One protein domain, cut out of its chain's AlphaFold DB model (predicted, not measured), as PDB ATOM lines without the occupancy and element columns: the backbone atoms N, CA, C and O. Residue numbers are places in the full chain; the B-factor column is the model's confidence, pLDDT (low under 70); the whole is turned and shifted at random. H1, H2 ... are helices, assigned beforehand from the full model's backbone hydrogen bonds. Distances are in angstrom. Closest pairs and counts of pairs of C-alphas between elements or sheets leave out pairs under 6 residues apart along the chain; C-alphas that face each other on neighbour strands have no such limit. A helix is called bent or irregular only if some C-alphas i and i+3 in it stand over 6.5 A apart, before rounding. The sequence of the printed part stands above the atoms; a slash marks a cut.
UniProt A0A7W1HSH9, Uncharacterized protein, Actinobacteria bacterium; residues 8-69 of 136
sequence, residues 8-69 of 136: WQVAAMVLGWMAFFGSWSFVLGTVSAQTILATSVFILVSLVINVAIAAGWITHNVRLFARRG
ATOM      1  N   TRP A   8     203.076 143.706 133.988       92.62
ATOM      2  CA  TRP A   8     203.999 144.752 134.420       92.62
ATOM      3  C   TRP A   8     203.320 146.103 134.681       92.62
ATOM      4  O   TRP A   8     203.636 146.756 135.668       92.62
ATOM      5  N   GLN A   9     202.370 146.525 133.841       92.69
ATOM      6  CA  GLN A   9     201.662 147.800 134.020       92.69
ATOM      7  C   GLN A   9     200.804 147.774 135.284       92.69
ATOM      8  O   GLN A   9     200.793 148.736 136.047       92.69
ATOM      9  N   VAL A  10     200.117 146.654 135.520       94.06
ATOM     10  CA  VAL A  10     199.317 146.461 136.733       94.06
ATOM     11  C   VAL A  10     200.224 146.445 137.962       94.06
ATOM     12  O   VAL A  10     199.941 147.145 138.929       94.06
ATOM     13  N   ALA A  11     201.344 145.718 137.909       95.56
ATOM     14  CA  ALA A  11     202.314 145.676 139.000       95.56
ATOM     15  C   ALA A  11     202.907 147.063 139.300       95.56
ATOM     16  O   ALA A  11     202.926 147.482 140.455       95.56
ATOM     17  N   ALA A  12     203.322 147.804 138.271       96.06
ATOM     18  CA  ALA A  12     203.834 149.163 138.416       96.06
ATOM     19  C   ALA A  12     202.781 150.107 139.016       96.06
ATOM     20  O   ALA A  12     203.104 150.904 139.894       96.06
ATOM     21  N   MET A  13     201.517 149.984 138.598       96.62
ATOM     22  CA  MET A  13     200.417 150.768 139.161       96.62
ATOM     23  C   MET A  13     200.210 150.458 140.647       96.62
ATOM     24  O   MET A  13     200.118 151.379 141.454       96.62
ATOM     25  N   VAL A  14     200.175 149.177 141.022       97.12
ATOM     26  CA  VAL A  14     200.012 148.754 142.423       97.12
ATOM     27  C   VAL A  14     201.177 149.243 143.282       97.12
ATOM     28  O   VAL A  14     200.948 149.857 144.321       97.12
ATOM     29  N   LEU A  15     202.418 149.035 142.833       97.62
ATOM     30  CA  LEU A  15     203.614 149.489 143.547       97.62
ATOM     31  C   LEU A  15     203.649 151.014 143.689       97.62
ATOM     32  O   LEU A  15     203.972 151.515 144.763       97.62
ATOM     33  N   GLY A  16     203.269 151.748 142.641       97.25
ATOM     34  CA  GLY A  16     203.169 153.205 142.678       97.25
ATOM     35  C   GLY A  16     202.172 153.689 143.730       97.25
ATOM     36  O   GLY A  16     202.496 154.572 144.520       97.25
ATOM     37  N   TRP A  17     200.995 153.064 143.808       97.62
ATOM     38  CA  TRP A  17     200.010 153.379 144.845       97.62
ATOM     39  C   TRP A  17     200.504 153.037 146.250       97.62
ATOM     40  O   TRP A  17     200.349 153.852 147.159       97.62
ATOM     41  N   MET A  18     201.133 151.875 146.438       97.75
ATOM     42  CA  MET A  18     201.707 151.499 147.732       97.75
ATOM     43  C   MET A  18     202.786 152.485 148.180       97.75
ATOM     44  O   MET A  18     202.768 152.921 149.329       97.75
ATOM     45  N   ALA A  19     203.690 152.876 147.279       96.31
ATOM     46  CA  ALA A  19     204.721 153.867 147.567       96.31
ATOM     47  C   ALA A  19     204.108 155.238 147.890       96.31
ATOM     48  O   ALA A  19     204.519 155.883 148.852       96.31
ATOM     49  N   PHE A  20     203.083 155.656 147.140       95.56
ATOM     50  CA  PHE A  20     202.359 156.897 147.391       95.56
ATOM     51  C   PHE A  20     201.732 156.910 148.792       95.56
ATOM     52  O   PHE A  20     202.082 157.765 149.603       95.56
ATOM     53  N   PHE A  21     200.878 155.939 149.131       94.75
ATOM     54  CA  PHE A  21     200.257 155.879 150.460       94.75
ATOM     55  C   PHE A  21     201.283 155.668 151.581       94.75
ATOM     56  O   PHE A  21     201.170 156.283 152.641       94.75
ATOM     57  N   GLY A  22     202.315 154.859 151.333       94.38
ATOM     58  CA  GLY A  22     203.425 154.659 152.260       94.38
ATOM     59  C   GLY A  22     204.145 155.969 152.577       94.38
ATOM     60  O   GLY A  22     204.318 156.302 153.745       94.38
ATOM     61  N   SER A  23     204.490 156.768 151.567       94.06
ATOM     62  CA  SER A  23     205.149 158.066 151.774       94.06
ATOM     63  C   SER A  23     204.292 159.062 152.561       94.06
ATOM     64  O   SER A  23     204.816 159.812 153.384       94.06
ATOM     65  N   TRP A  24     202.968 159.026 152.400       92.19
ATOM     66  CA  TRP A  24     202.064 159.871 153.181       92.19
ATOM     67  C   TRP A  24     202.081 159.550 154.676       92.19
ATOM     68  O   TRP A  24     201.907 160.462 155.479       92.19
ATOM     69  N   SER A  25     202.352 158.303 155.076       89.44
ATOM     70  CA  SER A  25     202.494 157.957 156.500       89.44
ATOM     71  C   SER A  25     203.650 158.708 157.172       89.44
ATOM     72  O   SER A  25     203.512 159.160 158.308       89.44
ATOM     73  N   PHE A  26     204.747 158.936 156.440       91.12
ATOM     74  CA  PHE A  26     205.868 159.746 156.911       91.12
ATOM     75  C   PHE A  26     205.461 161.213 157.068       91.12
ATOM     76  O   PHE A  26     205.713 161.820 158.105       91.12
ATOM     77  N   VAL A  27     204.760 161.768 156.074       90.75
ATOM     78  CA  VAL A  27     204.253 163.145 156.140       90.75
ATOM     79  C   VAL A  27     203.331 163.314 157.347       90.75
ATOM     80  O   VAL A  27     203.549 164.219 158.145       90.75
ATOM     81  N   LEU A  28     202.370 162.406 157.546       90.38
ATOM     82  CA  LEU A  28     201.437 162.448 158.677       90.38
ATOM     83  C   LEU A  28     202.145 162.378 160.036       90.38
ATOM     84  O   LEU A  28     201.707 163.039 160.971       90.38
ATOM     85  N   GLY A  29     203.253 161.640 160.142       89.94
ATOM     86  CA  GLY A  29     204.062 161.578 161.362       89.94
ATOM     87  C   GLY A  29     204.861 162.852 161.670       89.94
ATOM     88  O   GLY A  29     205.329 163.012 162.794       89.94
ATOM     89  N   THR A  30     205.024 163.758 160.699       91.94
ATOM     90  CA  THR A  30     205.835 164.987 160.842       91.94
ATOM     91  C   THR A  30     205.008 166.259 161.030       91.94
ATOM     92  O   THR A  30     205.557 167.298 161.396       91.94
ATOM     93  N   VAL A  31     203.695 166.202 160.799       92.81
ATOM     94  CA  VAL A  31     202.804 167.369 160.848       92.81
ATOM     95  C   VAL A  31     201.912 167.363 162.090       92.81
ATOM     96  O   VAL A  31     201.591 166.322 162.656       92.81
ATOM     97  N   SER A  32     201.477 168.551 162.516       95.81
ATOM     98  CA  SER A  32     200.591 168.688 163.677       95.81
ATOM     99  C   SER A  32     199.179 168.152 163.403       95.81
ATOM    100  O   SER A  32     198.672 168.240 162.280       95.81
ATOM    101  N   ALA A  33     198.489 167.688 164.451       93.31
ATOM    102  CA  ALA A  33     197.100 167.228 164.354       93.31
ATOM    103  C   ALA A  33     196.145 168.311 163.812       93.31
ATOM    104  O   ALA A  33     195.228 168.010 163.049       93.31
ATOM    105  N   GLN A  34     196.387 169.581 164.151       95.56
ATOM    106  CA  GLN A  34     195.588 170.704 163.658       95.56
ATOM    107  C   GLN A  34     195.765 170.906 162.148       95.56
ATOM    108  O   GLN A  34     194.784 171.149 161.444       95.56
ATOM    109  N   THR A  35     196.991 170.760 161.635       94.62
ATOM    110  CA  THR A  35     197.266 170.803 160.193       94.62
ATOM    111  C   THR A  35     196.551 169.662 159.471       94.62
ATOM    112  O   THR A  35     195.875 169.911 158.476       94.62
ATOM    113  N   ILE A  36     196.622 168.436 160.004       93.75
ATOM    114  CA  ILE A  36     195.929 167.268 159.434       93.75
ATOM    115  C   ILE A  36     194.423 167.522 159.357       93.75
ATOM    116  O   ILE A  36     193.816 167.295 158.309       93.75
ATOM    117  N   LEU A  37     193.818 168.018 160.441       96.19
ATOM    118  CA  LEU A  37     192.389 168.315 160.482       96.19
ATOM    119  C   LEU A  37     192.012 169.388 159.453       96.19
ATOM    120  O   LEU A  37     191.081 169.185 158.678       96.19
ATOM    121  N   ALA A  38     192.756 170.497 159.402       96.69
ATOM    122  CA  ALA A  38     192.500 171.585 158.462       96.69
ATOM    123  C   ALA A  38     192.595 171.116 157.001       96.69
ATOM    124  O   ALA A  38     191.692 171.379 156.205       96.69
ATOM    125  N   THR A  39     193.645 170.366 156.652       94.81
ATOM    126  CA  THR A  39     193.814 169.797 155.309       94.81
ATOM    127  C   THR A  39     192.713 168.789 154.982       94.81
ATOM    128  O   THR A  39     192.175 168.815 153.877       94.81
ATOM    129  N   SER A  40     192.322 167.940 155.936       95.38
ATOM    130  CA  SER A  40     191.257 166.949 155.734       95.38
ATOM    131  C   SER A  40     189.904 167.611 155.477       95.38
ATOM    132  O   SER A  40     189.201 167.232 154.541       95.38
ATOM    133  N   VAL A  41     189.560 168.644 156.254       98.19
ATOM    134  CA  VAL A  41     188.341 169.439 156.046       98.19
ATOM    135  C   VAL A  41     188.374 170.124 154.683       98.19
ATOM    136  O   VAL A  41     187.392 170.062 153.947       98.19
ATOM    137  N   PHE A  42     189.507 170.721 154.307       98.00
ATOM    138  CA  PHE A  42     189.667 171.356 153.000       98.00
ATOM    139  C   PHE A  42     189.454 170.369 151.842       98.00
ATOM    140  O   PHE A  42     188.693 170.662 150.916       98.00
ATOM    141  N   ILE A  43     190.069 169.183 151.906       97.50
ATOM    142  CA  ILE A  43     189.896 168.125 150.899       97.50
ATOM    143  C   ILE A  43     188.430 167.696 150.819       97.50
ATOM    144  O   ILE A  43     187.886 167.601 149.720       97.50
ATOM    145  N   LEU A  44     187.775 167.477 151.963       98.31
ATOM    146  CA  LEU A  44     186.374 167.062 152.008       98.31
ATOM    147  C   LEU A  44     185.451 168.113 151.379       98.31
ATOM    148  O   LEU A  44     184.618 167.777 150.540       98.31
ATOM    149  N   VAL A  45     185.623 169.387 151.739       98.56
ATOM    150  CA  VAL A  45     184.839 170.493 151.173       98.56
ATOM    151  C   VAL A  45     185.066 170.597 149.665       98.56
ATOM    152  O   VAL A  45     184.103 170.678 148.904       98.56
ATOM    153  N   SER A  46     186.321 170.526 149.214       98.38
ATOM    154  CA  SER A  46     186.660 170.544 147.787       98.38
ATOM    155  C   SER A  46     186.019 169.378 147.030       98.38
ATOM    156  O   SER A  46     185.449 169.572 145.954       98.38
ATOM    157  N   LEU A  47     186.041 168.169 147.599       98.50
ATOM    158  CA  LEU A  47     185.400 166.996 147.011       98.50
ATOM    159  C   LEU A  47     183.887 167.202 146.866       98.50
ATOM    160  O   LEU A  47     183.346 166.988 145.782       98.50
ATOM    161  N   VAL A  48     183.218 167.660 147.927       98.56
ATOM    162  CA  VAL A  48     181.771 167.932 147.913       98.56
ATOM    163  C   VAL A  48     181.421 168.970 146.848       98.56
ATOM    164  O   VAL A  48     180.499 168.746 146.063       98.56
ATOM    165  N   ILE A  49     182.178 170.068 146.767       98.62
ATOM    166  CA  ILE A  49     181.971 171.116 145.759       98.62
ATOM    167  C   ILE A  49     182.128 170.546 144.346       98.62
ATOM    168  O   ILE A  49     181.252 170.750 143.507       98.62
ATOM    169  N   ASN A  50     183.200 169.797 144.076       98.38
ATOM    170  CA  ASN A  50     183.442 169.214 142.755       98.38
ATOM    171  C   ASN A  50     182.333 168.244 142.339       98.38
ATOM    172  O   ASN A  50     181.837 168.322 141.214       98.38
ATOM    173  N   VAL A  51     181.906 167.361 143.246       98.31
ATOM    174  CA  VAL A  51     180.808 166.421 142.982       98.31
ATOM    175  C   VAL A  51     179.500 167.171 142.738       98.31
ATOM    176  O   VAL A  51     178.787 166.846 141.790       98.31
ATOM    177  N   ALA A  52     179.197 168.204 143.528       98.44
ATOM    178  CA  ALA A  52     177.995 169.012 143.352       98.44
ATOM    179  C   ALA A  52     177.989 169.756 142.007       98.44
ATOM    180  O   ALA A  52     176.978 169.741 141.302       98.44
ATOM    181  N   ILE A  53     179.120 170.354 141.613       98.56
ATOM    182  CA  ILE A  53     179.276 171.013 140.310       98.56
ATOM    183  C   ILE A  53     179.096 169.998 139.179       98.56
ATOM    184  O   ILE A  53     178.317 170.246 138.259       98.56
ATOM    185  N   ALA A  54     179.763 168.843 139.253       98.19
ATOM    186  CA  ALA A  54     179.661 167.802 138.237       98.19
ATOM    187  C   ALA A  54     178.223 167.274 138.109       98.19
ATOM    188  O   ALA A  54     177.681 167.205 137.005       98.19
ATOM    189  N   ALA A  55     177.564 166.971 139.229       97.94
ATOM    190  CA  ALA A  55     176.176 166.522 139.250       97.94
ATOM    191  C   ALA A  55     175.217 167.597 138.713       97.94
ATOM    192  O   ALA A  55     174.317 167.292 137.924       97.94
ATOM    193  N   GLY A  56     175.430 168.861 139.087       98.38
ATOM    194  CA  GLY A  56     174.678 170.005 138.574       98.38
ATOM    195  C   GLY A  56     174.839 170.162 137.062       98.38
ATOM    196  O   GLY A  56     173.847 170.308 136.348       98.38
ATOM    197  N   TRP A  57     176.068 170.039 136.559       98.19
ATOM    198  CA  TRP A  57     176.382 170.082 135.133       98.19
ATOM    199  C   TRP A  57     175.719 168.942 134.356       98.19
ATOM    200  O   TRP A  57     175.079 169.184 133.328       98.19
ATOM    201  N   ILE A  58     175.823 167.705 134.850       97.56
ATOM    202  CA  ILE A  58     175.174 166.532 134.246       97.56
ATOM    203  C   ILE A  58     173.662 166.751 134.198       97.56
ATOM    204  O   ILE A  58     173.052 166.647 133.134       97.56
ATOM    205  N   THR A  59     173.062 167.135 135.324       97.31
ATOM    206  CA  THR A  59     171.619 167.380 135.424       97.31
ATOM    207  C   THR A  59     171.173 168.490 134.474       97.31
ATOM    208  O   THR A  59     170.141 168.358 133.814       97.31
ATOM    209  N   HIS A  60     171.947 169.571 134.355       94.88
ATOM    210  CA  HIS A  60     171.675 170.653 133.411       94.88
ATOM    211  C   HIS A  60     171.672 170.153 131.961       94.88
ATOM    212  O   HIS A  60     170.721 170.422 131.227       94.88
ATOM    213  N   ASN A  61     172.688 169.383 131.559       95.19
ATOM    214  CA  ASN A  61     172.789 168.843 130.202       95.19
ATOM    215  C   ASN A  61     171.666 167.853 129.885       95.19
ATOM    216  O   ASN A  61     171.065 167.936 128.815       95.19
ATOM    217  N   VAL A  62     171.325 166.971 130.827       94.44
ATOM    218  CA  VAL A  62     170.207 166.031 130.673       94.44
ATOM    219  C   VAL A  62     168.884 166.782 130.537       94.44
ATOM    220  O   VAL A  62     168.100 166.482 129.641       94.44
ATOM    221  N   ARG A  63     168.642 167.810 131.360       93.69
ATOM    222  CA  ARG A  63     167.437 168.651 131.256       93.69
ATOM    223  C   ARG A  63     167.379 169.409 129.936       93.69
ATOM    224  O   ARG A  63     166.310 169.508 129.338       93.69
ATOM    225  N   LEU A  64     168.507 169.945 129.476       90.56
ATOM    226  CA  LEU A  64     168.596 170.626 128.190       90.56
ATOM    227  C   LEU A  64     168.275 169.668 127.039       90.56
ATOM    228  O   LEU A  64     167.507 170.029 126.151       90.56
ATOM    229  N   PHE A  65     168.819 168.452 127.082       89.50
ATOM    230  CA  PHE A  65     168.549 167.406 126.102       89.50
ATOM    231  C   PHE A  65     167.082 166.966 126.128       89.50
ATOM    232  O   PHE A  65     166.448 166.927 125.082       89.50
ATOM    233  N   ALA A  66     166.503 166.731 127.308       89.50
ATOM    234  CA  ALA A  66     165.093 166.369 127.442       89.50
ATOM    235  C   ALA A  66     164.154 167.452 126.885       89.50
ATOM    236  O   ALA A  66     163.126 167.137 126.296       89.50
ATOM    237  N   ARG A  67     164.516 168.736 127.039       87.50
ATOM    238  CA  ARG A  67     163.729 169.868 126.523       87.50
ATOM    239  C   ARG A  67     163.906 170.111 125.026       87.50
ATOM    240  O   ARG A  67     162.954 170.516 124.373       87.50
ATOM    241  N   ARG A  68     165.123 169.958 124.496       86.50
ATOM    242  CA  ARG A  68     165.446 170.293 123.094       86.50
ATOM    243  C   ARG A  68     165.440 169.085 122.159       86.50
ATOM    244  O   ARG A  68     165.490 169.271 120.949       86.50
ATOM    245  N   GLY A  69     165.373 167.877 122.709       82.56
ATOM    246  CA  GLY A  69     165.495 166.633 121.966       82.56
ATOM    247  C   GLY A  69     166.885 166.436 121.346       82.56
ATOM    248  O   GLY A  69     167.825 167.200 121.609       82.56
TER     249      GLY A  69
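This is residues 8 to 69 of the 136 residues of an uncharacterized protein of Actinobacteria bacterium (UniProt A0A7W1HSH9). Two long helices, H1 and H2, make an open V: the end of H1 meets the beginning of H2 at a corner, and from there the two arms spread away from each other. Both arms lie nearly in one plane, and for most of their length they stand free, with nothing packed between them. The printed part has 62 residues with two named helices, H1 then H2, and no named strand; the class is all helix. The whole is extended, with a radius of gyration of the C-alphas of 19.2 A, and flat, with spans of 54 by 40 by 5 A.

Find C-alpha 8 at (203.999, 144.752, 134.420); here H1 begins, and it runs through residues 8 to 30, 33.3 A from first to last C-alpha. Look next at C-alpha 33 at (197.100, 167.228, 164.354), where H2 begins; it runs through residues 33 to 68 and is the longest helix, 52.1 A from first to last C-alpha. You reach its end at C-alpha 68, at (165.446, 170.293, 123.094). Neither helix is bent.

Start at residues 31 and 32, the tight link from H1 to H2. Beside it, H1 and H2 are close but not clearly touching: their closest C-alphas, those of Leu 28 and Ile 36, are 7.4 A apart. The helices run opposite ways at a steep tilt of 46 degrees, and their centres are 26.3 A apart. Along the backbone of H2, every O i to N i+4 pair is within hydrogen-bond range; in H1, 18 of 19 are.

The two C-alphas farthest apart are those of Thr 30 and Gly 69, at 56.0 A. The printed part has no cut and no long link. In the B-factor column you find a mean pLDDT of 94.9 for the printed part of this model, and no printed residue is under 70.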